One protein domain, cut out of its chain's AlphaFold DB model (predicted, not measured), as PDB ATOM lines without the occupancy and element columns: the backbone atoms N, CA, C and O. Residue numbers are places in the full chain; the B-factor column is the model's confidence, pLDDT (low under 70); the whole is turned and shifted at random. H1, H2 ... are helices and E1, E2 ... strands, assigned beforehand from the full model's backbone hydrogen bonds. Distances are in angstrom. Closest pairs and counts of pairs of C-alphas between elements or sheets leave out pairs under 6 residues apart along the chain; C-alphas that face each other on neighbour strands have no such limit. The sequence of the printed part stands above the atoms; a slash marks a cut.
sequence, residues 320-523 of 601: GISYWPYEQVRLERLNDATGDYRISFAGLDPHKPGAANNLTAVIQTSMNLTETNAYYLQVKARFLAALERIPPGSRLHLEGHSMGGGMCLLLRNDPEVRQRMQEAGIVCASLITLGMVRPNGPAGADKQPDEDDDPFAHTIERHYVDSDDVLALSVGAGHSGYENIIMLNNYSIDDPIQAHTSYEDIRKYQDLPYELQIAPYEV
ATOM      1  N   GLY A 320      44.855 148.059   8.492       89.06
ATOM      2  CA  GLY A 320      45.230 148.343   7.106       89.06
ATOM      3  C   GLY A 320      44.030 148.785   6.264       89.06
ATOM      4  O   GLY A 320      44.095 149.779   5.543       89.06
ATOM      5  N   ILE A 321      42.908 148.073   6.386       91.69
ATOM      6  CA  ILE A 321      41.673 148.329   5.639       91.69
ATOM      7  C   ILE A 321      40.781 149.275   6.454       91.69
ATOM      8  O   ILE A 321      39.864 148.854   7.162       91.69
ATOM      9  N   SER A 322      41.050 150.573   6.328       85.62
ATOM     10  CA  SER A 322      40.315 151.625   7.032       85.62
ATOM     11  C   SER A 322      39.160 152.177   6.203       85.62
ATOM     12  O   SER A 322      39.321 152.590   5.058       85.62
ATOM     13  N   TYR A 323      37.980 152.259   6.813       82.56
ATOM     14  CA  TYR A 323      36.825 152.896   6.184       82.56
ATOM     15  C   TYR A 323      36.809 154.407   6.388       82.56
ATOM     16  O   TYR A 323      35.982 155.084   5.776       82.56
ATOM     17  N   TRP A 324      37.679 154.969   7.236       79.38
ATOM     18  CA  TRP A 324      37.689 156.404   7.520       79.38
ATOM     19  C   TRP A 324      37.914 157.240   6.250       79.38
ATOM     20  O   TRP A 324      38.556 156.792   5.294       79.38
ATOM     21  N   PRO A 325      37.341 158.455   6.182       72.44
ATOM     22  CA  PRO A 325      37.461 159.296   5.002       72.44
ATOM     23  C   PRO A 325      38.933 159.542   4.672       72.44
ATOM     24  O   PRO A 325      39.715 159.863   5.558       72.44
ATOM     25  N   TYR A 326      39.282 159.441   3.389       70.88
ATOM     26  CA  TYR A 326      40.636 159.619   2.864       70.88
ATOM     27  C   TYR A 326      41.638 158.514   3.211       70.88
ATOM     28  O   TYR A 326      42.750 158.586   2.698       70.88
ATOM     29  N   GLU A 327      41.247 157.484   3.960       78.06
ATOM     30  CA  GLU A 327      42.088 156.328   4.309       78.06
ATOM     31  C   GLU A 327      41.719 155.067   3.508       78.06
ATOM     32  O   GLU A 327      42.154 153.964   3.828       78.06
ATOM     33  N   GLN A 328      40.911 155.221   2.451       82.00
ATOM     34  CA  GLN A 328      40.450 154.100   1.627       82.00
ATOM     35  C   GLN A 328      41.573 153.390   0.865       82.00
ATOM     36  O   GLN A 328      41.386 152.260   0.418       82.00
ATOM     37  N   VAL A 329      42.710 154.061   0.696       89.44
ATOM     38  CA  VAL A 329      43.974 153.460   0.284       89.44
ATOM     39  C   VAL A 329      44.962 153.764   1.401       89.44
ATOM     40  O   VAL A 329      44.991 154.885   1.903       89.44
ATOM     41  N   ARG A 330      45.723 152.768   1.848       91.19
ATOM     42  CA  ARG A 330      46.677 152.948   2.947       91.19
ATOM     43  C   ARG A 330      47.998 152.287   2.604       91.19
ATOM     44  O   ARG A 330      48.029 151.078   2.403       91.19
ATOM     45  N   LEU A 331      49.068 153.081   2.553       94.94
ATOM     46  CA  LEU A 331      50.441 152.596   2.408       94.94
ATOM     47  C   LEU A 331      51.078 152.388   3.783       94.94
ATOM     48  O   LEU A 331      51.031 153.267   4.649       94.94
ATOM     49  N   GLU A 332      51.750 151.257   3.952       96.25
ATOM     50  CA  GLU A 332      52.519 150.924   5.147       96.25
ATOM     51  C   GLU A 332      53.858 150.288   4.781       96.25
ATOM     52  O   GLU A 332      53.941 149.440   3.893       96.25
ATOM     53  N   ARG A 333      54.914 150.658   5.507       97.12
ATOM     54  CA  ARG A 333      56.172 149.910   5.523       97.12
ATOM     55  C   ARG A 333      56.072 148.864   6.617       97.12
ATOM     56  O   ARG A 333      55.906 149.221   7.783       97.12
ATOM     57  N   LEU A 334      56.199 147.594   6.252       96.75
ATOM     58  CA  LEU A 334      56.075 146.469   7.178       96.75
ATOM     59  C   LEU A 334      57.433 146.097   7.773       96.75
ATOM     60  O   LEU A 334      57.563 145.940   8.989       96.75
ATOM     61  N   ASN A 335      58.454 145.996   6.920       95.50
ATOM     62  CA  ASN A 335      59.790 145.578   7.316       95.50
ATOM     63  C   ASN A 335      60.845 146.192   6.387       95.50
ATOM     64  O   ASN A 335      60.918 145.886   5.201       95.50
ATOM     65  N   ASP A 336      61.675 147.078   6.942       93.56
ATOM     66  CA  ASP A 336      62.705 147.793   6.177       93.56
ATOM     67  C   ASP A 336      63.861 146.871   5.751       93.56
ATOM     68  O   ASP A 336      64.458 147.074   4.699       93.56
ATOM     69  N   ALA A 337      64.150 145.820   6.528       92.44
ATOM     70  CA  ALA A 337      65.254 144.903   6.247       92.44
ATOM     71  C   ALA A 337      64.966 143.968   5.062       92.44
ATOM     72  O   ALA A 337      65.888 143.594   4.338       92.44
ATOM     73  N   THR A 338      63.702 143.586   4.869       92.50
ATOM     74  CA  THR A 338      63.245 142.768   3.734       92.50
ATOM     75  C   THR A 338      62.694 143.608   2.582       92.50
ATOM     76  O   THR A 338      62.497 143.078   1.489       92.50
ATOM     77  N   GLY A 339      62.481 144.910   2.805       94.94
ATOM     78  CA  GLY A 339      61.866 145.810   1.835       94.94
ATOM     79  C   GLY A 339      60.386 145.508   1.604       94.94
ATOM     80  O   GLY A 339      59.910 145.698   0.488       94.94
ATOM     81  N   ASP A 340      59.670 145.007   2.617       97.38
ATOM     82  CA  ASP A 340      58.246 144.678   2.505       97.38
ATOM     83  C   ASP A 340      57.371 145.908   2.807       97.38
ATOM     84  O   ASP A 340      57.462 146.537   3.872       97.38
ATOM     85  N   TYR A 341      56.477 146.215   1.868       98.06
ATOM     86  CA  TYR A 341      55.455 147.256   1.959       98.06
ATOM     87  C   TYR A 341      54.072 146.658   1.726       98.06
ATOM     88  O   TYR A 341      53.918 145.693   0.981       98.06
ATOM     89  N   ARG A 342      53.046 147.264   2.320       97.31
ATOM     90  CA  ARG A 342      51.643 146.915   2.096       97.31
ATOM     91  C   ARG A 342      50.876 148.111   1.560       97.31
ATOM     92  O   ARG A 342      51.041 149.216   2.069       97.31
ATOM     93  N   ILE A 343      50.001 147.869   0.587       97.19
ATOM     94  CA  ILE A 343      48.920 148.792   0.240       97.19
ATOM     95  C   ILE A 343      47.582 148.089   0.469       97.19
ATOM     96  O   ILE A 343      47.314 147.035  -0.108       97.19
ATOM     97  N   SER A 344      46.753 148.690   1.317       96.25
ATOM     98  CA  SER A 344      45.434 148.173   1.680       96.25
ATOM     99  C   SER A 344      44.321 149.012   1.059       96.25
ATOM    100  O   SER A 344      44.460 150.232   0.959       96.25
ATOM    101  N   PHE A 345      43.211 148.375   0.682       94.88
ATOM    102  CA  PHE A 345      42.070 149.021   0.032       94.88
ATOM    103  C   PHE A 345      40.756 148.739   0.759       94.88
ATOM    104  O   PHE A 345      40.369 147.585   0.976       94.88
ATOM    105  N   ALA A 346      40.024 149.802   1.075       90.88
ATOM    106  CA  ALA A 346      38.713 149.710   1.699       90.88
ATOM    107  C   ALA A 346      37.614 149.317   0.705       90.88
ATOM    108  O   ALA A 346      37.657 149.640  -0.488       90.88
ATOM    109  N   GLY A 347      36.605 148.622   1.221       87.75
ATOM    110  CA  GLY A 347      35.390 148.276   0.494       87.75
ATOM    111  C   GLY A 347      34.356 149.397   0.462       87.75
ATOM    112  O   GLY A 347      34.661 150.557   0.732       87.75
ATOM    113  N   LEU A 348      33.112 149.026   0.155       82.75
ATOM    114  CA  LEU A 348      31.945 149.893   0.317       82.75
ATOM    115  C   LEU A 348      31.821 150.355   1.778       82.75
ATOM    116  O   LEU A 348      31.838 149.522   2.681       82.75
ATOM    117  N   ASP A 349      31.633 151.659   1.993       71.56
ATOM    118  CA  ASP A 349      31.168 152.203   3.275       71.56
ATOM    119  C   ASP A 349      29.773 152.828   3.100       71.56
ATOM    120  O   ASP A 349      29.663 153.973   2.642       71.56
ATOM    121  N   PRO A 350      28.689 152.121   3.463       62.69
ATOM    122  CA  PRO A 350      27.339 152.651   3.289       62.69
ATOM    123  C   PRO A 350      27.044 153.842   4.218       62.69
ATOM    124  O   PRO A 350      26.064 154.559   4.010       62.69
ATOM    125  N   HIS A 351      27.881 154.085   5.234       66.19
ATOM    126  CA  HIS A 351      27.699 155.152   6.214       66.19
ATOM    127  C   HIS A 351      28.341 156.478   5.793       66.19
ATOM    128  O   HIS A 351      28.199 157.469   6.512       66.19
ATOM    129  N   LYS A 352      28.997 156.534   4.623       71.50
ATOM    130  CA  LYS A 352      29.665 157.741   4.109       71.50
ATOM    131  C   LYS A 352      29.023 158.261   2.820       71.50
ATOM    132  O   LYS A 352      29.505 157.996   1.717       71.50
ATOM    133  N   PRO A 353      27.946 159.056   2.941       72.69
ATOM    134  CA  PRO A 353      27.275 159.660   1.801       72.69
ATOM    135  C   PRO A 353      28.238 160.470   0.926       72.69
ATOM    136  O   PRO A 353      28.939 161.358   1.409       72.69
ATOM    137  N   GLY A 354      28.233 160.190  -0.378       70.38
ATOM    138  CA  GLY A 354      29.072 160.885  -1.357       70.38
ATOM    139  C   GLY A 354      30.535 160.439  -1.400       70.38
ATOM    140  O   GLY A 354      31.304 161.032  -2.154       70.38
ATOM    141  N   ALA A 355      30.928 159.416  -0.637       77.25
ATOM    142  CA  ALA A 355      32.226 158.787  -0.821       77.25
ATOM    143  C   ALA A 355      32.304 158.100  -2.198       77.25
ATOM    144  O   ALA A 355      31.289 157.675  -2.757       77.25
ATOM    145  N   ALA A 356      33.512 158.019  -2.764       80.06
ATOM    146  CA  ALA A 356      33.712 157.368  -4.056       80.06
ATOM    147  C   ALA A 356      33.468 155.855  -3.967       80.06
ATOM    148  O   ALA A 356      32.964 155.266  -4.918       80.06
ATOM    149  N   ASN A 357      33.766 155.246  -2.816       82.81
ATOM    150  CA  ASN A 357      33.556 153.832  -2.535       82.81
ATOM    151  C   ASN A 357      32.096 153.501  -2.183       82.81
ATOM    152  O   ASN A 357      31.798 153.052  -1.077       82.81
ATOM    153  N   ASN A 358      31.192 153.757  -3.123       85.25
ATOM    154  CA  ASN A 358      29.742 153.642  -2.966       85.25
ATOM    155  C   ASN A 358      29.152 152.417  -3.693       85.25
ATOM    156  O   ASN A 358      29.884 151.597  -4.254       85.25
ATOM    157  N   LEU A 359      27.823 152.256  -3.659       86.31
ATOM    158  CA  LEU A 359      27.164 151.092  -4.258       86.31
ATOM    159  C   LEU A 359      27.324 151.079  -5.783       86.31
ATOM    160  O   LEU A 359      27.514 150.020  -6.377       86.31
ATOM    161  N   THR A 360      27.307 152.249  -6.422       87.00
ATOM    162  CA  THR A 360      27.586 152.389  -7.858       87.00
ATOM    163  C   THR A 360      28.952 151.800  -8.203       87.00
ATOM    164  O   THR A 360      29.063 151.021  -9.150       87.00
ATOM    165  N   ALA A 361      29.976 152.097  -7.398       87.69
ATOM    166  CA  ALA A 361      31.319 151.570  -7.591       87.69
ATOM    167  C   ALA A 361      31.375 150.042  -7.430       87.69
ATOM    168  O   ALA A 361      32.031 149.394  -8.239       87.69
ATOM    169  N   VAL A 362      30.634 149.447  -6.482       87.88
ATOM    170  CA  VAL A 362      30.524 147.978  -6.334       87.88
ATOM    171  C   VAL A 362      30.043 147.333  -7.634       87.88
ATOM    172  O   VAL A 362      30.636 146.364  -8.107       87.88
ATOM    173  N   ILE A 363      28.996 147.895  -8.242       85.38
ATOM    174  CA  ILE A 363      28.384 147.353  -9.462       85.38
ATOM    175  C   ILE A 363      29.261 147.595 -10.686       85.38
ATOM    176  O   ILE A 363      29.434 146.710 -11.517       85.38
ATOM    177  N   GLN A 364      29.892 148.762 -10.791       85.94
ATOM    178  CA  GLN A 364      30.865 149.005 -11.855       85.94
ATOM    179  C   GLN A 364      32.083 148.084 -11.728       85.94
ATOM    180  O   GLN A 364      32.595 147.619 -12.745       85.94
ATOM    181  N   THR A 365      32.542 147.791 -10.508       88.00
ATOM    182  CA  THR A 365      33.612 146.820 -10.254       88.00
ATOM    183  C   THR A 365      33.188 145.424 -10.673       88.00
ATOM    184  O   THR A 365      33.923 144.808 -11.438       88.00
ATOM    185  N   SER A 366      32.011 144.944 -10.254       84.19
ATOM    186  CA  SER A 366      31.528 143.618 -10.657       84.19
ATOM    187  C   SER A 366      31.351 143.519 -12.172       84.19
ATOM    188  O   SER A 366      31.670 142.497 -12.758       84.19
ATOM    189  N   MET A 367      30.965 144.600 -12.851       81.50
ATOM    190  CA  MET A 367      30.873 144.660 -14.314       81.50
ATOM    191  C   MET A 367      32.213 144.906 -15.032       81.50
ATOM    192  O   MET A 367      32.226 144.962 -16.261       81.50
ATOM    193  N   ASN A 368      33.327 145.052 -14.305       82.88
ATOM    194  CA  ASN A 368      34.656 145.371 -14.843       82.88
ATOM    195  C   ASN A 368      34.705 146.684 -15.669       82.88
ATOM    196  O   ASN A 368      35.402 146.795 -16.675       82.88
ATOM    197  N   LEU A 369      33.944 147.703 -15.253       83.62
ATOM    198  CA  LEU A 369      33.828 149.006 -15.926       83.62
ATOM    199  C   LEU A 369      34.824 150.038 -15.370       83.62
ATOM    200  O   LEU A 369      34.429 151.045 -14.778       83.62
ATOM    201  N   THR A 370      36.121 149.806 -15.563       84.94
ATOM    202  CA  THR A 370      37.209 150.621 -14.981       84.94
ATOM    203  C   THR A 370      37.167 152.104 -15.368       84.94
ATOM    204  O   THR A 370      37.349 152.963 -14.510       84.94
ATOM    205  N   GLU A 371      36.869 152.432 -16.627       84.44
ATOM    206  CA  GLU A 371      36.910 153.813 -17.147       84.44
ATOM    207  C   GLU A 371      35.849 154.744 -16.541       84.44
ATOM    208  O   GLU A 371      36.031 155.960 -16.498       84.44
ATOM    209  N   THR A 372      34.731 154.182 -16.076       83.81
ATOM    210  CA  THR A 372      33.612 154.948 -15.493       83.81
ATOM    211  C   THR A 372      33.530 154.820 -13.976       83.81
ATOM    212  O   THR A 372      32.710 155.491 -13.345       83.81
ATOM    213  N   ASN A 373      34.376 153.976 -13.382       87.00
ATOM    214  CA  ASN A 373      34.400 153.721 -11.954       87.00
ATOM    215  C   ASN A 373      35.256 154.772 -11.240       87.00
ATOM    216  O   ASN A 373      36.483 154.682 -11.190       87.00
ATOM    217  N   ALA A 374      34.593 155.781 -10.669       87.75
ATOM    218  CA  ALA A 374      35.258 156.887  -9.982       87.75
ATOM    219  C   ALA A 374      36.147 156.416  -8.820       87.75
ATOM    220  O   ALA A 374      37.216 156.991  -8.601       87.75
ATOM    221  N   TYR A 375      35.742 155.360  -8.105       90.50
ATOM    222  CA  TYR A 375      36.561 154.797  -7.037       90.50
ATOM    223  C   TYR A 375      37.820 154.139  -7.583       90.50
ATOM    224  O   TYR A 375      38.908 154.429  -7.096       90.50
ATOM    225  N   TYR A 376      37.698 153.328  -8.636       93.38
ATOM    226  CA  TYR A 376      38.858 152.718  -9.284       93.38
ATOM    227  C   TYR A 376      39.862 153.768  -9.766       93.38
ATOM    228  O   TYR A 376      41.053 153.648  -9.496       93.38
ATOM    229  N   LEU A 377      39.393 154.835 -10.419       92.19
ATOM    230  CA  LEU A 377      40.264 155.921 -10.878       92.19
ATOM    231  C   LEU A 377      40.983 156.614  -9.710       92.19
ATOM    232  O   LEU A 377      42.177 156.907  -9.806       92.19
ATOM    233  N   GLN A 378      40.284 156.839  -8.592       90.25
ATOM    234  CA  GLN A 378      40.883 157.391  -7.376       90.25
ATOM    235  C   GLN A 378      41.929 156.445  -6.774       90.25
ATOM    236  O   GLN A 378      43.019 156.883  -6.404       90.25
ATOM    237  N   VAL A 379      41.599 155.157  -6.681       92.44
ATOM    238  CA  VAL A 379      42.469 154.115  -6.139       92.44
ATOM    239  C   VAL A 379      43.713 153.951  -7.001       92.44
ATOM    240  O   VAL A 379      44.812 153.947  -6.463       92.44
ATOM    241  N   LYS A 380      43.572 153.909  -8.328       93.88
ATOM    242  CA  LYS A 380      44.694 153.857  -9.268       93.88
ATOM    243  C   LYS A 380      45.620 155.060  -9.103       93.88
ATOM    244  O   LYS A 380      46.828 154.879  -8.987       93.88
ATOM    245  N   ALA A 381      45.078 156.276  -9.037       91.44
ATOM    246  CA  ALA A 381      45.888 157.477  -8.829       91.44
ATOM    247  C   ALA A 381      46.667 157.427  -7.500       91.44
ATOM    248  O   ALA A 381      47.862 157.719  -7.473       91.44
ATOM    249  N   ARG A 382      46.009 157.004  -6.413       90.69
ATOM    250  CA  ARG A 382      46.631 156.816  -5.089       90.69
ATOM    251  C   ARG A 382      47.696 155.732  -5.091       90.69
ATOM    252  O   ARG A 382      48.770 155.935  -4.544       90.69
ATOM    253  N   PHE A 383      47.411 154.611  -5.735       93.88
ATOM    254  CA  PHE A 383      48.331 153.494  -5.862       93.88
ATOM    255  C   PHE A 383      49.608 153.905  -6.595       93.88
ATOM    256  O   PHE A 383      50.705 153.671  -6.098       93.88
ATOM    257  N   LEU A 384      49.477 154.579  -7.741       93.62
ATOM    258  CA  LEU A 384      50.623 155.070  -8.505       93.62
ATOM    259  C   LEU A 384      51.442 156.097  -7.710       93.62
ATOM    260  O   LEU A 384      52.667 156.019  -7.713       93.62
ATOM    261  N   ALA A 385      50.792 156.999  -6.969       90.12
ATOM    262  CA  ALA A 385      51.482 157.928  -6.073       90.12
ATOM    263  C   ALA A 385      52.181 157.214  -4.899       90.12
ATOM    264  O   ALA A 385      53.254 157.629  -4.462       90.12
ATOM    265  N   ALA A 386      51.599 156.129  -4.383       90.62
ATOM    266  CA  ALA A 386      52.211 155.310  -3.343       90.62
ATOM    267  C   ALA A 386      53.445 154.559  -3.866       90.62
ATOM    268  O   ALA A 386      54.453 154.513  -3.162       90.62
ATOM    269  N   LEU A 387      53.412 154.043  -5.103       92.62
ATOM    270  CA  LEU A 387      54.571 153.396  -5.732       92.62
ATOM    271  C   LEU A 387      55.791 154.322  -5.795       92.62
ATOM    272  O   LEU A 387      56.906 153.854  -5.598       92.62
ATOM    273  N   GLU A 388      55.599 155.627  -6.010       90.31
ATOM    274  CA  GLU A 388      56.700 156.605  -6.038       90.31
ATOM    275  C   GLU A 388      57.426 156.738  -4.687       90.31
ATOM    276  O   GLU A 388      58.579 157.170  -4.649       90.31
ATOM    277  N   ARG A 389      56.778 156.354  -3.578       88.94
ATOM    278  CA  ARG A 389      57.382 156.347  -2.234       88.94
ATOM    279  C   ARG A 389      58.076 155.035  -1.892       88.94
ATOM    280  O   ARG A 389      58.858 154.997  -0.945       88.94
ATOM    281  N   ILE A 390      57.771 153.963  -2.615       94.06
ATOM    282  CA  ILE A 390      58.337 152.646  -2.351       94.06
ATOM    283  C   ILE A 390      59.725 152.579  -3.004       94.06
ATOM    284  O   ILE A 390      59.853 152.834  -4.203       94.06
ATOM    285  N   PRO A 391      60.787 152.228  -2.254       95.00
ATOM    286  CA  PRO A 391      62.116 152.079  -2.826       95.00
ATOM    287  C   PRO A 391      62.131 151.053  -3.974       95.00
ATOM    288  O   PRO A 391      61.509 149.992  -3.846       95.00
ATOM    289  N   PRO A 392      62.873 151.304  -5.066       95.12
ATOM    290  CA  PRO A 392      63.021 150.330  -6.139       95.12
ATOM    291  C   PRO A 392      63.537 148.975  -5.636       95.12
ATOM    292  O   PRO A 392      64.402 148.928  -4.759       95.12
ATOM    293  N   GLY A 393      63.032 147.875  -6.196       93.19
ATOM    294  CA  GLY A 393      63.392 146.516  -5.761       93.19
ATOM    295  C   GLY A 393      62.636 145.994  -4.531       93.19
ATOM    296  O   GLY A 393      62.915 144.881  -4.087       93.19
ATOM    297  N   SER A 394      61.714 146.779  -3.965       97.12
ATOM    298  CA  SER A 394      60.902 146.373  -2.809       97.12
ATOM    299  C   SER A 394      59.856 145.312  -3.161       97.12
ATOM    300  O   SER A 394      59.483 145.113  -4.321       97.12
ATOM    301  N   ARG A 395      59.336 144.656  -2.124       97.31
ATOM    302  CA  ARG A 395      58.245 143.683  -2.196       97.31
ATOM    303  C   ARG A 395      56.953 144.351  -1.744       97.31
ATOM    304  O   ARG A 395      56.905 144.980  -0.689       97.31
ATOM    305  N   LEU A 396      55.908 144.225  -2.553       97.88
ATOM    306  CA  LEU A 396      54.602 144.812  -2.287       97.88
ATOM    307  C   LEU A 396      53.580 143.729  -1.931       97.88
ATOM    308  O   LEU A 396      53.495 142.695  -2.587       97.88
ATOM    309  N   HIS A 397      52.771 144.001  -0.919       98.06
ATOM    310  CA  HIS A 397      51.631 143.194  -0.511       98.06
ATOM    311  C   HIS A 397      50.347 143.996  -0.722       98.06
ATOM    312  O   HIS A 397      50.260 145.149  -0.300       98.06
ATOM    313  N   LEU A 398      49.355 143.400  -1.376       97.69
ATOM    314  CA  LEU A 398      48.043 144.010  -1.581       97.69
ATOM    315  C   LEU A 398      47.012 143.351  -0.671       97.69
ATOM    316  O   LEU A 398      46.934 142.124  -0.616       97.69
ATOM    317  N   GLU A 399      46.194 144.158  -0.002       96.94
ATOM    318  CA  GLU A 399      45.088 143.669   0.824       96.94
ATOM    319  C   GLU A 399      43.805 144.429   0.518       96.94
ATOM    320  O   GLU A 399      43.819 145.648   0.372       96.94
ATOM    321  N   GLY A 400      42.671 143.739   0.437       96.38
ATOM    322  CA  GLY A 400      41.410 144.421   0.169       96.38
ATOM    323  C   GLY A 400      40.187 143.680   0.675       96.38
ATOM    324  O   GLY A 400      40.094 142.459   0.582       96.38
ATOM    325  N   HIS A 401      39.212 144.432   1.175       94.88
ATOM    326  CA  HIS A 401      37.929 143.887   1.614       94.88
ATOM    327  C   HIS A 401      36.803 144.325   0.692       94.88
ATOM    328  O   HIS A 401      36.777 145.486   0.274       94.88
ATOM    329  N   SER A 402      35.841 143.441   0.420       93.00
ATOM    330  CA  SER A 402      34.681 143.765  -0.409       93.00
ATOM    331  C   SER A 402      35.145 144.345  -1.751       93.00
ATOM    332  O   SER A 402      36.025 143.794  -2.419       93.00
ATOM    333  N   MET A 403      34.624 145.496  -2.150       91.19
ATOM    334  CA  MET A 403      35.066 146.189  -3.355       91.19
ATOM    335  C   MET A 403      36.565 146.537  -3.358       91.19
ATOM    336  O   MET A 403      37.165 146.548  -4.428       91.19
ATOM    337  N   GLY A 404      37.196 146.746  -2.199       94.00
ATOM    338  CA  GLY A 404      38.643 146.939  -2.085       94.00
ATOM    339  C   GLY A 404      39.435 145.719  -2.563       94.00
ATOM    340  O   GLY A 404      40.451 145.871  -3.231       94.00
ATOM    341  N   GLY A 405      38.924 144.504  -2.336       93.69
ATOM    342  CA  GLY A 405      39.492 143.290  -2.932       93.69
ATOM    343  C   GLY A 405      39.346 143.271  -4.459       93.69
ATOM    344  O   GLY A 405      40.266 142.874  -5.170       93.69
ATOM    345  N   GLY A 406      38.228 143.793  -4.972       92.00
ATOM    346  CA  GLY A 406      38.041 144.022  -6.406       92.00
ATOM    347  C   GLY A 406      39.032 145.036  -6.979       92.00
ATOM    348  O   GLY A 406      39.540 144.835  -8.078       92.00
ATOM    349  N   MET A 407      39.379 146.086  -6.224       94.06
ATOM    350  CA  MET A 407      40.422 147.037  -6.623       94.06
ATOM    351  C   MET A 407      41.785 146.358  -6.772       94.06
ATOM    352  O   MET A 407      42.467 146.631  -7.757       94.06
ATOM    353  N   CYS A 408      42.156 145.438  -5.871       94.00
ATOM    354  CA  CYS A 408      43.387 144.652  -6.014       94.00
ATOM    355  C   CYS A 408      43.438 143.923  -7.364       94.00
ATOM    356  O   CYS A 408      44.449 143.984  -8.059       94.00
ATOM    357  N   LEU A 409      42.339 143.268  -7.757       90.12
ATOM    358  CA  LEU A 409      42.258 142.530  -9.022       90.12
ATOM    359  C   LEU A 409      42.272 143.451 -10.248       90.12
ATOM    360  O   LEU A 409      42.929 143.143 -11.243       90.12
ATOM    361  N   LEU A 410      41.575 144.588 -10.186       91.56
ATOM    362  CA  LEU A 410      41.592 145.570 -11.272       91.56
ATOM    363  C   LEU A 410      42.994 146.165 -11.464       91.56
ATOM    364  O   LEU A 410      43.472 146.215 -12.593       91.56
ATOM    365  N   LEU A 411      43.676 146.546 -10.375       93.44
ATOM    366  CA  LEU A 411      45.050 147.058 -10.414       93.44
ATOM    367  C   LEU A 411      46.036 146.012 -10.936       93.44
ATOM    368  O   LEU A 411      46.872 146.341 -11.773       93.44
ATOM    369  N   ARG A 412      45.910 144.752 -10.494       90.44
ATOM    370  CA  ARG A 412      46.716 143.628 -10.999       90.44
ATOM    371  C   ARG A 412      46.646 143.528 -12.523       90.44
ATOM    372  O   ARG A 412      47.655 143.313 -13.184       90.44
ATOM    373  N   ASN A 413      45.453 143.712 -13.082       86.81
ATOM    374  CA  ASN A 413      45.221 143.585 -14.516       86.81
ATOM    375  C   ASN A 413      45.497 144.891 -15.295       86.81
ATOM    376  O   ASN A 413      45.525 144.868 -16.529       86.81
ATOM    377  N   ASP A 414      45.741 146.021 -14.623       91.25
ATOM    378  CA  ASP A 414      45.947 147.322 -15.266       91.25
ATOM    379  C   ASP A 414      47.339 147.408 -15.929       91.25
ATOM    380  O   ASP A 414      48.361 147.189 -15.269       91.25
ATOM    381  N   PRO A 415      47.421 147.708 -17.241       91.12
ATOM    382  CA  PRO A 415      48.700 147.762 -17.949       91.12
ATOM    383  C   PRO A 415      49.655 148.843 -17.433       91.12
ATOM    384  O   PRO A 415      50.862 148.621 -17.390       91.12
ATOM    385  N   GLU A 416      49.135 150.006 -17.034       94.62
ATOM    386  CA  GLU A 416      49.962 151.104 -16.526       94.62
ATOM    387  C   GLU A 416      50.536 150.752 -15.155       94.62
ATOM    388  O   GLU A 416      51.713 150.995 -14.900       94.62
ATOM    389  N   VAL A 417      49.730 150.132 -14.289       94.31
ATOM    390  CA  VAL A 417      50.185 149.647 -12.979       94.31
ATOM    391  C   VAL A 417      51.326 148.647 -13.140       94.31
ATOM    392  O   VAL A 417      52.386 148.832 -12.540       94.31
ATOM    393  N   ARG A 418      51.144 147.630 -13.991       93.12
ATOM    394  CA  ARG A 418      52.175 146.617 -14.251       93.12
ATOM    395  C   ARG A 418      53.456 147.231 -14.799       93.12
ATOM    396  O   ARG A 418      54.532 146.949 -14.278       93.12
ATOM    397  N   GLN A 419      53.341 148.135 -15.772       94.00
ATOM    398  CA  GLN A 419      54.491 148.846 -16.324       94.00
ATOM    399  C   GLN A 419      55.247 149.631 -15.241       94.00
ATOM    400  O   GLN A 419      56.468 149.528 -15.147       94.00
ATOM    401  N   ARG A 420      54.545 150.394 -14.396       94.81
ATOM    402  CA  ARG A 420      55.176 151.221 -13.352       94.81
ATOM    403  C   ARG A 420      55.849 150.386 -12.267       94.81
ATOM    404  O   ARG A 420      56.936 150.740 -11.820       94.81
ATOM    405  N   MET A 421      55.238 149.272 -11.866       96.00
ATOM    406  CA  MET A 421      55.857 148.326 -10.935       96.00
ATOM    407  C   MET A 421      57.120 147.702 -11.537       96.00
ATOM    408  O   MET A 421      58.157 147.672 -10.876       96.00
ATOM    409  N   GLN A 422      57.067 147.294 -12.808       94.38
ATOM    410  CA  GLN A 422      58.212 146.731 -13.523       94.38
ATOM    411  C   GLN A 422      59.365 147.742 -13.663       94.38
ATOM    412  O   GLN A 422      60.513 147.404 -13.382       94.38
ATOM    413  N   GLU A 423      59.076 148.996 -14.026       94.25
ATOM    414  CA  GLU A 423      60.067 150.083 -14.114       94.25
ATOM    415  C   GLU A 423      60.748 150.366 -12.765       94.25
ATOM    416  O   GLU A 423      61.949 150.643 -12.720       94.25
ATOM    417  N   ALA A 424      60.001 150.262 -11.663       94.06
ATOM    418  CA  ALA A 424      60.526 150.396 -10.308       94.06
ATOM    419  C   ALA A 424      61.198 149.107  -9.785       94.06
ATOM    420  O   ALA A 424      61.773 149.110  -8.696       94.06
ATOM    421  N   GLY A 425      61.129 147.994 -10.521       94.94
ATOM    422  CA  GLY A 425      61.576 146.684 -10.047       94.94
ATOM    423  C   GLY A 425      60.821 146.198  -8.804       94.94
ATOM    424  O   GLY A 425      61.382 145.444  -8.015       94.94
ATOM    425  N   ILE A 426      59.593 146.672  -8.589       96.19
ATOM    426  CA  ILE A 426      58.734 146.265  -7.476       96.19
ATOM    427  C   ILE A 426      57.944 145.033  -7.908       96.19
ATOM    428  O   ILE A 426      57.300 145.039  -8.957       96.19
ATOM    429  N   VAL A 427      57.945 143.996  -7.073       95.19
ATOM    430  CA  VAL A 427      57.155 142.775  -7.292       95.19
ATOM    431  C   VAL A 427      56.032 142.672  -6.271       95.19
ATOM    432  O   VAL A 427      56.209 143.027  -5.104       95.19
ATOM    433  N   CYS A 428      54.878 142.166  -6.691       96.19
ATOM    434  CA  CYS A 428      53.801 141.807  -5.783       96.19
ATOM    435  C   CYS A 428      54.102 140.437  -5.167       96.19
ATOM    436  O   CYS A 428      54.082 139.410  -5.841       96.19
ATOM    437  N   ALA A 429      54.411 140.412  -3.874       96.31
ATOM    438  CA  ALA A 429      54.708 139.185  -3.149       96.31
ATOM    439  C   ALA A 429      53.434 138.475  -2.665       96.31
ATOM    440  O   ALA A 429      53.407 137.247  -2.589       96.31
ATOM    441  N   SER A 430      52.367 139.214  -2.352       96.62
ATOM    442  CA  SER A 430      51.072 138.609  -2.028       96.62
ATOM    443  C   SER A 430      49.889 139.520  -2.309       96.62
ATOM    444  O   SER A 430      49.992 140.738  -2.184       96.62
ATOM    445  N   LEU A 431      48.741 138.908  -2.575       95.69
ATOM    446  CA  LEU A 431      47.457 139.576  -2.728       95.69
ATOM    447  C   LEU A 431      46.425 138.816  -1.891       95.69
ATOM    448  O   LEU A 431      46.106 137.658  -2.165       95.69
ATOM    449  N   ILE A 432      45.924 139.474  -0.850       96.06
ATOM    450  CA  ILE A 432      44.920 138.928   0.059       96.06
ATOM    451  C   ILE A 432      43.608 139.676  -0.144       96.06
ATOM    452  O   ILE A 432      43.580 140.907  -0.139       96.06
ATOM    453  N   THR A 433      42.503 138.950  -0.285       95.38
ATOM    454  CA  THR A 433      41.178 139.569  -0.277       95.38
ATOM    455  C   THR A 433      40.228 138.917   0.713       95.38
ATOM    456  O   THR A 433      40.348 137.737   1.029       95.38
ATOM    457  N   LEU A 434      39.287 139.718   1.209       94.94
ATOM    458  CA  LEU A 434      38.276 139.341   2.192       94.94
ATOM    459  C   LEU A 434      36.894 139.680   1.616       94.94
ATOM    460  O   LEU A 434      36.624 140.856   1.365       94.94
ATOM    461  N   GLY A 435      36.051 138.682   1.341       91.69
ATOM    462  CA  GLY A 435      34.687 138.886   0.833       91.69
ATOM    463  C   GLY A 435      34.616 139.739  -0.432       91.69
ATOM    464  O   GLY A 435      33.790 140.637  -0.526       91.69
ATOM    465  N   MET A 436      35.546 139.562  -1.375       90.75
ATOM    466  CA  MET A 436      35.767 140.552  -2.435       90.75
ATOM    467  C   MET A 436      34.625 140.691  -3.448       90.75
ATOM    468  O   MET A 436      33.954 139.724  -3.780       90.75
ATOM    469  N   VAL A 437      34.507 141.867  -4.065       88.31
ATOM    470  CA  VAL A 437      33.777 142.006  -5.335       88.31
ATOM    471  C   VAL A 437      34.670 141.497  -6.460       88.31
ATOM    472  O   VAL A 437      35.738 142.066  -6.685       88.31
ATOM    473  N   ARG A 438      34.255 140.453  -7.183       85.31
ATOM    474  CA  ARG A 438      35.028 139.930  -8.314       85.31
ATOM    475  C   ARG A 438      34.666 140.695  -9.592       85.31
ATOM    476  O   ARG A 438      33.499 140.695  -9.980       85.31
ATOM    477  N   PRO A 439      35.632 141.310 -10.295       82.69
ATOM    478  CA  PRO A 439      35.371 141.865 -11.617       82.69
ATOM    479  C   PRO A 439      34.977 140.777 -12.619       82.69
ATOM    480  O   PRO A 439      35.624 139.731 -12.702       82.69
ATOM    481  N   ASN A 440      33.928 141.021 -13.405       73.69
ATOM    482  CA  ASN A 440      33.470 140.089 -14.427       73.69
ATOM    483  C   ASN A 440      34.583 139.797 -15.439       73.69
ATOM    484  O   ASN A 440      35.187 140.688 -16.038       73.69
ATOM    485  N   GLY A 441      34.798 138.506 -15.663       64.62
ATOM    486  CA  GLY A 441      35.773 137.964 -16.593       64.62
ATOM    487  C   GLY A 441      35.582 136.454 -16.735       64.62
ATOM    488  O   GLY A 441      34.905 135.842 -15.893       64.62
ATOM    489  N   PRO A 442      36.142 135.836 -17.791       53.91
ATOM    490  CA  PRO A 442      36.036 134.397 -17.991       53.91
ATOM    491  C   PRO A 442      36.561 133.631 -16.770       53.91
ATOM    492  O   PRO A 442      37.439 134.108 -16.048       53.91
ATOM    493  N   ALA A 443      36.011 132.441 -16.520       47.19
ATOM    494  CA  ALA A 443      36.504 131.565 -15.461       47.19
ATOM    495  C   ALA A 443      38.008 131.321 -15.677       47.19
ATOM    496  O   ALA A 443      38.418 130.829 -16.728       47.19
ATOM    497  N   GLY A 444      38.826 131.720 -14.702       51.19
ATOM    498  CA  GLY A 444      40.276 131.554 -14.757       51.19
ATOM    499  C   GLY A 444      41.029 132.738 -15.343       51.19
ATOM    500  O   GLY A 444      42.251 132.681 -15.394       51.19
ATOM    501  N   ALA A 445      40.342 133.834 -15.680       55.19
ATOM    502  CA  ALA A 445      40.970 135.151 -15.826       55.19
ATOM    503  C   ALA A 445      41.606 135.649 -14.515       55.19
ATOM    504  O   ALA A 445      42.377 136.604 -14.521       55.19
ATOM    505  N   ASP A 446      41.286 134.990 -13.398       56.34
ATOM    506  CA  ASP A 446      41.910 135.256 -12.110       56.34
ATOM    507  C   ASP A 446      43.275 134.584 -11.960       56.34
ATOM    508  O   ASP A 446      43.975 134.879 -10.997       56.34
ATOM    509  N   LYS A 447      43.658 133.708 -12.901       57.81
ATOM    510  CA  LYS A 447      44.984 133.095 -12.906       57.81
ATOM    511  C   LYS A 447      46.046 134.170 -13.051       57.81
ATOM    512  O   LYS A 447      45.869 135.147 -13.781       57.81
ATOM    513  N   GLN A 448      47.146 133.949 -12.349       62.03
ATOM    514  CA  GLN A 448      48.311 134.802 -12.460       62.03
ATOM    515  C   GLN A 448      48.791 134.875 -13.907       62.03
ATOM    516  O   GLN A 448      48.664 133.894 -14.645       62.03
ATOM    517  N   PRO A 449      49.317 136.034 -14.321       63.47
ATOM    518  CA  PRO A 449      50.033 136.118 -15.579       63.47
ATOM    519  C   PRO A 449      51.188 135.103 -15.570       63.47
ATOM    520  O   PRO A 449      52.001 135.095 -14.652       63.47
ATOM    521  N   ASP A 450      51.244 134.247 -16.595       60.25
ATOM    522  CA  ASP A 450      52.259 133.189 -16.755       60.25
ATOM    523  C   ASP A 450      53.635 133.740 -17.213       60.25
ATOM    524  O   ASP A 450      54.535 132.974 -17.564       60.25
ATOM    525  N   GLU A 451      53.802 135.064 -17.290       71.94
ATOM    526  CA  GLU A 451      55.008 135.710 -17.815       71.94
ATOM    527  C   GLU A 451      55.984 136.046 -16.680       71.94
ATOM    528  O   GLU A 451      55.670 136.879 -15.839       71.94
ATOM    529  N   ASP A 452      57.186 135.456 -16.688       67.69
ATOM    530  CA  ASP A 452      58.221 135.648 -15.648       67.69
ATOM    531  C   ASP A 452      58.621 137.127 -15.415       67.69
ATOM    532  O   ASP A 452      59.139 137.467 -14.352       67.69
ATOM    533  N   ASP A 453      58.386 138.005 -16.395       78.12
ATOM    534  CA  ASP A 453      58.676 139.443 -16.311       78.12
ATOM    535  C   ASP A 453      57.500 140.275 -15.744       78.12
ATOM    536  O   ASP A 453      57.645 141.489 -15.558       78.12
ATOM    537  N   ASP A 454      56.338 139.660 -15.473       87.50
ATOM    538  CA  ASP A 454      55.175 140.334 -14.887       87.50
ATOM    539  C   ASP A 454      55.369 140.507 -13.364       87.50
ATOM    540  O   ASP A 454      55.672 139.537 -12.659       87.50
ATOM    541  N   PRO A 455      55.162 141.718 -12.806       91.31
ATOM    542  CA  PRO A 455      55.333 141.968 -11.374       91.31
ATOM    543  C   PRO A 455      54.422 141.116 -10.476       91.31
ATOM    544  O   PRO A 455      54.658 141.073  -9.268       91.31
ATOM    545  N   PHE A 456      53.406 140.444 -11.026       91.62
ATOM    546  CA  PHE A 456      52.490 139.566 -10.302       91.62
ATOM    547  C   PHE A 456      52.715 138.060 -10.539       91.62
ATOM    548  O   PHE A 456      52.016 137.262  -9.909       91.62
ATOM    549  N   ALA A 457      53.678 137.650 -11.372       87.88
ATOM    550  CA  ALA A 457      53.868 136.258 -11.816       87.88
ATOM    551  C   ALA A 457      54.087 135.227 -10.690       87.88
ATOM    552  O   ALA A 457      53.844 134.033 -10.861       87.88
ATOM    553  N   HIS A 458      54.573 135.670  -9.529       87.81
ATOM    554  CA  HIS A 458      54.858 134.815  -8.368       87.81
ATOM    555  C   HIS A 458      54.134 135.283  -7.101       87.81
ATOM    556  O   HIS A 458      54.598 135.047  -5.981       87.81
ATOM    557  N   THR A 459      53.010 135.981  -7.269       91.88
ATOM    558  CA  THR A 459      52.216 136.484  -6.144       91.88
ATOM    559  C   THR A 459      51.673 135.307  -5.322       91.88
ATOM    560  O   THR A 459      51.270 134.282  -5.857       91.88
ATOM    561  N   ILE A 460      51.606 135.413  -3.999       93.06
ATOM    562  CA  ILE A 460      50.793 134.483  -3.200       93.06
ATOM    563  C   ILE A 460      49.375 135.050  -3.122       93.06
ATOM    564  O   ILE A 460      49.155 136.056  -2.448       93.06
ATOM    565  N   GLU A 461      48.417 134.425  -3.806       91.44
ATOM    566  CA  GLU A 461      47.013 134.855  -3.805       91.44
ATOM    567  C   GLU A 461      46.174 134.064  -2.801       91.44
ATOM    568  O   GLU A 461      46.222 132.834  -2.766       91.44
ATOM    569  N   ARG A 462      45.406 134.780  -1.973       93.31
ATOM    570  CA  ARG A 462      44.489 134.199  -0.985       93.31
ATOM    571  C   ARG A 462      43.206 135.015  -0.916       93.31
ATOM    572  O   ARG A 462      43.225 136.171  -0.504       93.31
ATOM    573  N   HIS A 463      42.089 134.405  -1.281       92.56
ATOM    574  CA  HIS A 463      40.777 135.042  -1.303       92.56
ATOM    575  C   HIS A 463      39.873 134.360  -0.285       92.56
ATOM    576  O   HIS A 463      39.355 133.272  -0.533       92.56
ATOM    577  N   TYR A 464      39.706 134.989   0.870       94.12
ATOM    578  CA  TYR A 464      38.861 134.480   1.939       94.12
ATOM    579  C   TYR A 464      37.415 134.871   1.674       94.12
ATOM    580  O   TYR A 464      37.115 136.049   1.470       94.12
ATOM    581  N   VAL A 465      36.526 133.885   1.678       91.31
ATOM    582  CA  VAL A 465      35.099 134.086   1.432       91.31
ATOM    583  C   VAL A 465      34.321 133.297   2.464       91.31
ATOM    584  O   VAL A 465      34.485 132.084   2.571       91.31
ATOM    585  N   ASP A 466      33.503 133.988   3.242       90.38
ATOM    586  CA  ASP A 466      32.567 133.348   4.157       90.38
ATOM    587  C   ASP A 466      31.438 132.665   3.368       90.38
ATOM    588  O   ASP A 466      30.925 133.227   2.397       90.38
ATOM    589  N   SER A 467      31.076 131.437   3.747       84.62
ATOM    590  CA  SER A 467      29.981 130.691   3.116       84.62
ATOM    591  C   SER A 467      28.630 131.403   3.207       84.62
ATOM    592  O   SER A 467      27.808 131.242   2.298       84.62
ATOM    593  N   ASP A 468      28.432 132.224   4.238       83.00
ATOM    594  CA  ASP A 468      27.210 133.005   4.453       83.00
ATOM    595  C   ASP A 468      27.286 134.414   3.856       83.00
ATOM    596  O   ASP A 468      26.274 135.115   3.760       83.00
ATOM    597  N   ASP A 469      28.468 134.843   3.399       86.38
ATOM    598  CA  ASP A 469      28.661 136.121   2.716       86.38
ATOM    599  C   ASP A 469      28.158 136.038   1.271       86.38
ATOM    600  O   ASP A 469      28.888 136.111   0.278       86.38
ATOM    601  N   VAL A 470      26.842 135.899   1.145       79.00
ATOM    602  CA  VAL A 470      26.169 135.887  -0.148       79.00
ATOM    603  C   VAL A 470      26.276 137.224  -0.866       79.00
ATOM    604  O   VAL A 470      26.088 137.248  -2.077       79.00
ATOM    605  N   LEU A 471      26.592 138.324  -0.175       83.06
ATOM    606  CA  LEU A 471      26.860 139.601  -0.834       83.06
ATOM    607  C   LEU A 471      28.089 139.470  -1.724       83.06
ATOM    608  O   LEU A 471      28.005 139.798  -2.904       83.06
ATOM    609  N   ALA A 472      29.181 138.923  -1.189       83.69
ATOM    610  CA  ALA A 472      30.384 138.631  -1.949       83.69
ATOM    611  C   ALA A 472      30.135 137.535  -3.000       83.69
ATOM    612  O   ALA A 472      30.485 137.716  -4.168       83.69
ATOM    613  N   LEU A 473      29.487 136.421  -2.629       80.69
ATOM    614  CA  LEU A 473      29.227 135.314  -3.563       80.69
ATOM    615  C   LEU A 473      28.384 135.756  -4.772       80.69
ATOM    616  O   LEU A 473      28.672 135.368  -5.905       80.69
ATOM    617  N   SER A 474      27.384 136.618  -4.561       76.62
ATOM    618  CA  SER A 474      26.493 137.108  -5.629       76.62
ATOM    619  C   SER A 474      27.200 138.022  -6.630       76.62
ATOM    620  O   SER A 474      26.752 138.160  -7.764       76.62
ATOM    621  N   VAL A 475      28.321 138.628  -6.238       77.06
ATOM    622  CA  VAL A 475      29.187 139.416  -7.129       77.06
ATOM    623  C   VAL A 475      30.447 138.643  -7.531       77.06
ATOM    624  O   VAL A 475      31.467 139.235  -7.882       77.06
ATOM    625  N   GLY A 476      30.379 137.311  -7.484       74.81
ATOM    626  CA  GLY A 476      31.386 136.407  -8.028       74.81
ATOM    627  C   GLY A 476      32.529 136.039  -7.081       74.81
ATOM    628  O   GLY A 476      33.475 135.377  -7.523       74.81
ATOM    629  N   ALA A 477      32.485 136.423  -5.801       72.25
ATOM    630  CA  ALA A 477      33.388 135.827  -4.817       72.25
ATOM    631  C   ALA A 477      33.129 134.316  -4.713       72.25
ATOM    632  O   ALA A 477      32.034 133.841  -4.994       72.25
ATOM    633  N   GLY A 478      34.141 133.541  -4.321       62.22
ATOM    634  CA  GLY A 478      33.941 132.123  -4.002       62.22
ATOM    635  C   GLY A 478      33.709 131.208  -5.209       62.22
ATOM    636  O   GLY A 478      33.186 130.106  -5.054       62.22
ATOM    637  N   HIS A 479      34.079 131.637  -6.419       68.69
ATOM    638  CA  HIS A 479      33.916 130.819  -7.616       68.69
ATOM    639  C   HIS A 479      34.677 129.482  -7.479       68.69
ATOM    640  O   HIS A 479      35.872 129.428  -7.191       68.69
ATOM    641  N   SER A 480      33.949 128.377  -7.643       53.44
ATOM    642  CA  SER A 480      34.428 127.036  -7.299       53.44
ATOM    643  C   SER A 480      35.559 126.547  -8.211       53.44
ATOM    644  O   SER A 480      35.493 126.732  -9.428       53.44
ATOM    645  N   GLY A 481      36.533 125.825  -7.642       55.84
ATOM    646  CA  GLY A 481      37.565 125.094  -8.396       55.84
ATOM    647  C   GLY A 481      38.947 125.751  -8.451       55.84
ATOM    648  O   GLY A 481      39.785 125.297  -9.226       55.84
ATOM    649  N   TYR A 482      39.190 126.782  -7.639       67.81
ATOM    650  CA  TYR A 482      40.455 127.515  -7.596       67.81
ATOM    651  C   TYR A 482      41.126 127.366  -6.232       67.81
ATOM    652  O   TYR A 482      40.490 127.548  -5.198       67.81
ATOM    653  N   GLU A 483      42.418 127.032  -6.239       74.00
ATOM    654  CA  GLU A 483      43.193 126.734  -5.024       74.00
ATOM    655  C   GLU A 483      43.431 127.964  -4.135       74.00
ATOM    656  O   GLU A 483      43.657 127.823  -2.937       74.00
ATOM    657  N   ASN A 484      43.356 129.172  -4.700       83.00
ATOM    658  CA  ASN A 484      43.514 130.438  -3.980       83.00
ATOM    659  C   ASN A 484      42.222 130.918  -3.287       83.00
ATOM    660  O   ASN A 484      42.274 131.913  -2.565       83.00
ATOM    661  N   ILE A 485      41.079 130.242  -3.469       87.19
ATOM    662  CA  ILE A 485      39.827 130.548  -2.759       87.19
ATOM    663  C   ILE A 485      39.772 129.756  -1.448       87.19
ATOM    664  O   ILE A 485      39.791 128.527  -1.446       87.19
ATOM    665  N   ILE A 486      39.654 130.468  -0.329       90.88
ATOM    666  CA  ILE A 486      39.623 129.900   1.018       90.88
ATOM    667  C   ILE A 486      38.236 130.153   1.603       90.88
ATOM    668  O   ILE A 486      37.908 131.273   1.993       90.88
ATOM    669  N   MET A 487      37.417 129.104   1.652       89.12
ATOM    670  CA  MET A 487      36.090 129.189   2.256       89.12
ATOM    671  C   MET A 487      36.205 129.220   3.782       89.12
ATOM    672  O   MET A 487      36.774 128.303   4.379       89.12
ATOM    673  N   LEU A 488      35.651 130.258   4.402       89.06
ATOM    674  CA  LEU A 488      35.434 130.332   5.842       89.06
ATOM    675  C   LEU A 488      34.053 129.732   6.108       89.06
ATOM    676  O   LEU A 488      33.062 130.256   5.614       89.06
ATOM    677  N   ASN A 489      33.993 128.609   6.818       73.31
ATOM    678  CA  ASN A 489      32.731 127.969   7.177       73.31
ATOM    679  C   ASN A 489      32.559 128.054   8.695       73.31
ATOM    680  O   ASN A 489      33.314 127.434   9.441       73.31
ATOM    681  N   ASN A 490      31.589 128.847   9.131       67.31
ATOM    682  CA  ASN A 490      31.202 129.040  10.530       67.31
ATOM    683  C   ASN A 490      30.090 128.065  10.977       67.31
ATOM    684  O   ASN A 490      29.781 128.018  12.168       67.31
ATOM    685  N   TYR A 491      29.531 127.259  10.060       61.22
ATOM    686  CA  TYR A 491      28.380 126.371  10.280       61.22
ATOM    687  C   TYR A 491      27.154 127.077  10.887       61.22
ATOM    688  O   TYR A 491      26.371 126.440  11.599       61.22
ATOM    689  N   SER A 492      26.993 128.375  10.638       67.62
ATOM    690  CA  SER A 492      25.809 129.147  11.025       67.62
ATOM    691  C   SER A 492      25.034 129.595   9.788       67.62
ATOM    692  O   SER A 492      25.455 129.339   8.670       67.62
ATOM    693  N   ILE A 493      23.855 130.177  10.004       66.94
ATOM    694  CA  ILE A 493      23.143 130.964   9.000       66.94
ATOM    695  C   ILE A 493      23.225 132.396   9.514       66.94
ATOM    696  O   ILE A 493      22.475 132.771  10.411       66.94
ATOM    697  N   ASP A 494      24.180 133.165   9.003       74.62
ATOM    698  CA  ASP A 494      24.330 134.567   9.387       74.62
ATOM    699  C   ASP A 494      23.513 135.508   8.482       74.62
ATOM    700  O   ASP A 494      23.320 135.274   7.278       74.62
ATOM    701  N   ASP A 495      23.083 136.637   9.061       79.75
ATOM    702  CA  ASP A 495      22.631 137.790   8.284       79.75
ATOM    703  C   ASP A 495      23.728 138.162   7.267       79.75
ATOM    704  O   ASP A 495      24.906 138.284   7.630       79.75
ATOM    705  N   PRO A 496      23.380 138.380   5.989       79.25
ATOM    706  CA  PRO A 496      24.370 138.578   4.937       79.25
ATOM    707  C   PRO A 496      25.243 139.823   5.140       79.25
ATOM    708  O   PRO A 496      26.384 139.852   4.681       79.25
ATOM    709  N   ILE A 497      24.745 140.856   5.831       83.69
ATOM    710  CA  ILE A 497      25.542 142.045   6.161       83.69
ATOM    711  C   ILE A 497      26.542 141.686   7.255       83.69
ATOM    712  O   ILE A 497      27.714 142.051   7.152       83.69
ATOM    713  N   GLN A 498      26.113 140.959   8.288       84.81
ATOM    714  CA  GLN A 498      27.009 140.488   9.341       84.81
ATOM    715  C   GLN A 498      28.100 139.573   8.775       84.81
ATOM    716  O   GLN A 498      29.278 139.822   9.041       84.81
ATOM    717  N   ALA A 499      27.744 138.576   7.963       85.69
ATOM    718  CA  ALA A 499      28.703 137.666   7.336       85.69
ATOM    719  C   ALA A 499      29.756 138.438   6.522       85.69
ATOM    720  O   ALA A 499      30.959 138.253   6.725       85.69
ATOM    721  N   HIS A 500      29.303 139.396   5.703       88.81
ATOM    722  CA  HIS A 500      30.173 140.245   4.892       88.81
ATOM    723  C   HIS A 500      31.046 141.197   5.709       88.81
ATOM    724  O   HIS A 500      32.157 141.523   5.315       88.81
ATOM    725  N   THR A 501      30.565 141.693   6.847       87.44
ATOM    726  CA  THR A 501      31.279 142.739   7.592       87.44
ATOM    727  C   THR A 501      32.191 142.212   8.684       87.44
ATOM    728  O   THR A 501      33.051 142.977   9.091       87.44
ATOM    729  N   SER A 502      32.111 140.942   9.082       89.62
ATOM    730  CA  SER A 502      32.801 140.400  10.268       89.62
ATOM    731  C   SER A 502      34.093 139.612   9.982       89.62
ATOM    732  O   SER A 502      34.437 138.680  10.709       89.62
ATOM    733  N   TYR A 503      34.842 139.957   8.929       92.25
ATOM    734  CA  TYR A 503      36.140 139.322   8.628       92.25
ATOM    735  C   TYR A 503      37.241 139.642   9.660       92.25
ATOM    736  O   TYR A 503      38.299 139.024   9.654       92.25
ATOM    737  N   GLU A 504      37.017 140.584  10.573       91.69
ATOM    738  CA  GLU A 504      37.871 140.811  11.742       91.69
ATOM    739  C   GLU A 504      37.689 139.761  12.857       91.69
ATOM    740  O   GLU A 504      38.477 139.726  13.804       91.69
ATOM    741  N   ASP A 505      36.667 138.898  12.778       92.12
ATOM    742  CA  ASP A 505      36.446 137.850  13.773       92.12
ATOM    743  C   ASP A 505      37.433 136.689  13.593       92.12
ATOM    744  O   ASP A 505      37.293 135.837  12.714       92.12
ATOM    745  N   ILE A 506      38.409 136.615  14.500       90.94
ATOM    746  CA  ILE A 506      39.430 135.562  14.531       90.94
ATOM    747  C   ILE A 506      38.840 134.142  14.555       90.94
ATOM    748  O   ILE A 506      39.464 133.209  14.046       90.94
ATOM    749  N   ARG A 507      37.629 133.958  15.100       90.19
ATOM    750  CA  ARG A 507      36.982 132.641  15.192       90.19
ATOM    751  C   ARG A 507      36.682 132.049  13.817       90.19
ATOM    752  O   ARG A 507      36.716 130.831  13.692       90.19
ATOM    753  N   LYS A 508      36.485 132.874  12.779       90.06
ATOM    754  CA  LYS A 508      36.249 132.402  11.402       90.06
ATOM    755  C   LYS A 508      37.446 131.662  10.801       90.06
ATOM    756  O   LYS A 508      37.286 130.871   9.878       90.06
ATOM    757  N   TYR A 509      38.645 131.912  11.322       92.25
ATOM    758  CA  TYR A 509      39.896 131.371  10.791       92.25
ATOM    759  C   TYR A 509      40.407 130.164  11.586       92.25
ATOM    760  O   TYR A 509      41.343 129.502  11.146       92.25
ATOM    761  N   GLN A 510      39.816 129.859  12.747       89.69
ATOM    762  CA  GLN A 510      40.373 128.908  13.721       89.69
ATOM    763  C   GLN A 510      40.537 127.479  13.176       89.69
ATOM    764  O   GLN A 510      41.452 126.767  13.592       89.69
ATOM    765  N   ASP A 511      39.669 127.083  12.242       88.75
ATOM    766  CA  ASP A 511      39.636 125.740  11.659       88.75
ATOM    767  C   ASP A 511      40.528 125.607  10.412       88.75
ATOM    768  O   ASP A 511      40.710 124.507   9.882       88.75
ATOM    769  N   LEU A 512      41.122 126.710   9.944       92.12
ATOM    770  CA  LEU A 512      42.073 126.690   8.838       92.12
ATOM    771  C   LEU A 512      43.456 126.201   9.303       92.12
ATOM    772  O   LEU A 512      43.831 126.403  10.458       92.12
ATOM    773  N   PRO A 513      44.280 125.623   8.413       94.31
ATOM    774  CA  PRO A 513      45.708 125.445   8.669       94.31
ATOM    775  C   PRO A 513      46.379 126.759   9.092       94.31
ATOM    776  O   PRO A 513      46.046 127.822   8.568       94.31
ATOM    777  N   TYR A 514      47.342 126.694  10.016       92.75
ATOM    778  CA  TYR A 514      47.978 127.878  10.612       92.75
ATOM    779  C   TYR A 514      48.548 128.843   9.561       92.75
ATOM    780  O   TYR A 514      48.397 130.055   9.673       92.75
ATOM    781  N   GLU A 515      49.139 128.316   8.492       93.69
ATOM    782  CA  GLU A 515      49.683 129.092   7.380       93.69
ATOM    783  C   GLU A 515      48.637 129.920   6.617       93.69
ATOM    784  O   GLU A 515      49.017 130.898   5.972       93.69
ATOM    785  N   LEU A 516      47.354 129.547   6.685       94.75
ATOM    786  CA  LEU A 516      46.211 130.287   6.138       94.75
ATOM    787  C   LEU A 516      45.540 131.192   7.185       94.75
ATOM    788  O   LEU A 516      44.676 131.988   6.840       94.75
ATOM    789  N   GLN A 517      45.930 131.107   8.458       95.31
ATOM    790  CA  GLN A 517      45.474 132.037   9.498       95.31
ATOM    791  C   GLN A 517      46.333 133.305   9.556       95.31
ATOM    792  O   GLN A 517      45.867 134.345  10.023       95.31
ATOM    793  N   ILE A 518      47.578 133.223   9.078       95.75
ATOM    794  CA  ILE A 518      48.544 134.326   9.060       95.75
ATOM    795  C   ILE A 518      48.758 134.888   7.652       95.75
ATOM    796  O   ILE A 518      48.617 134.186   6.647       95.75
ATOM    797  N   ALA A 519      49.149 136.154   7.576       95.69
ATOM    798  CA  ALA A 519      49.560 136.814   6.353       95.69
ATOM    799  C   ALA A 519      50.936 136.298   5.873       95.69
ATOM    800  O   ALA A 519      51.815 136.004   6.689       95.69
ATOM    801  N   PRO A 520      51.173 136.200   4.549       95.12
ATOM    802  CA  PRO A 520      52.409 135.673   3.964       95.12
ATOM    803  C   PRO A 520      53.556 136.706   3.954       95.12
ATOM    804  O   PRO A 520      54.378 136.725   3.039       95.12
ATOM    805  N   TYR A 521      53.601 137.583   4.956       95.31
ATOM    806  CA  TYR A 521      54.628 138.604   5.138       95.31
ATOM    807  C   TYR A 521      54.938 138.806   6.617       95.31
ATOM    808  O   TYR A 521      54.124 138.481   7.483       95.31
ATOM    809  N   GLU A 522      56.133 139.315   6.898       94.44
ATOM    810  CA  GLU A 522      56.609 139.589   8.250       94.44
ATOM    811  C   GLU A 522      56.565 141.097   8.527       94.44
ATOM    812  O   GLU A 522      56.921 141.914   7.679       94.44
ATOM    813  N   VAL A 523      56.161 141.468   9.737       95.38
ATOM    814  CA  VAL A 523      56.196 142.842  10.239       95.38
ATOM    815  C   VAL A 523      57.320 142.968  11.253       95.38
ATOM    816  O   VAL A 523      57.400 142.193  12.206       95.38
TER     817      VAL A 523
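Overview. This is residues 320 to 523 of the 601 residues of an uncharacterized protein of Candidatus Chloroploca asiatica (UniProt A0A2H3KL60). A twisted sheet of six strands has H2 and H3 over one face, running along the strands, with H1 packed on these two helices and H4 side by side with H2. The short helices H5 and H6 sit together near the end of E5, and the printed part closes with H7, H8 and a tail that runs over the other face. The printed part has 204 residues with eight named helices and six named strands, in the order E1 E2 H1 H2 E3 H3 H4 E4 E5 H5 E6 H6 H7 H8; the mixed sheet runs E1 E2 E3 E4 E5 E6. The class is mixed, helices and strands, with under half of the residues, 100 of 204, in named elements. The whole is compact, with a radius of gyration of the C-alphas of 16.0 A and spans of 47 by 40 by 33 A.

Arrangement. Start at edge strand E1, residues 329 to 335, which forms a hairpin with its antiparallel neighbour E2, residues 340 to 345; N 332 and O 342 are within hydrogen-bond range at 2.9 A. After a long link comes H1, residues 359 to 366, which is not on the sheet. Look next at H2, residues 374 to 387, the hub, which touches three helices. With its residues 374 to 376 alone it touches H1, closest at the C-alphas of Tyr 375 and Ala 361, 6.2 A; their lines are only just about perpendicular, at 70.3 degrees. H2 is on the sheet at a height of 9.2 A, over E2 and only just over E1, on which 3 of its C-alphas fall. E3, residues 395 to 401, is parallel to E2, with N 343 and O 397 at 2.9 A. H3, residues 403 to 413, is over E3 at a height of 7.9 A, on the same face as H2: two layers, helices on one face of a sheet. H2 touches H3 with its residues 376 to 380 alone, at a steep tilt of 62 degrees; the closest C-alphas are those of Tyr 376 and Met 407, 6.5 A. H4, residues 415 to 423, only grazes the sheet and touches H2 at a shallow tilt of 6 degrees, the same way, with the C-alphas of Val 417 and Leu 384 closest at 7.0 A. E4, residues 427 to 434, is parallel to E3, with N 398 and O 430 at 2.9 A. E5, residues 460 to 466, is parallel to E4, with N 433 and O 462 at 2.9 A. H5, residues 470 to 474, only grazes the sheet. Edge strand E6, residues 485 to 488, is parallel to E5, with N 486 and O 463 at 2.8 A. E2 H1 H2 E3, E3 H3 H4 E4 and E5 H5 E6 are strand-helix-strand units, parallel neighbour strands with helices between, each with a right-handed crossover. H6, residues 496 to 501, touches H5, closest at the C-alphas of Pro 496 and Val 470, 6.0 A. H7, residues 506 to 509, only grazes the sheet, and H8, residues 514 to 517, is not on it. In H1 to H6 every O i to N i+4 pair is within hydrogen-bond range; H7 and H8 are too short for such a pair.

Along the chain. Find C-alpha 329 at (43.974, 153.460, 0.284), where E1 begins; it runs 19.0 A. H2 runs 20.1 A from C-alpha 374 at (35.258, 156.887, -9.982). E3 is 20.7 A long, H3 15.3 A, E4 21.4 A and E5 19.7 A. H8 ends at C-alpha 517, at (45.474, 132.037, 9.498).

Size, cuts and confidence. The C-alphas of Glu 423 and Ile 493 are the two farthest apart, at 47.6 A. The printed part has no cut. The links E2 to H1, residues 346 to 358, and E4 to E5, residues 435 to 459, are long. The model's mean pLDDT over the printed part is 86.1; 22 residues are under 70, among them residues 441 to 450 and 478 to 482.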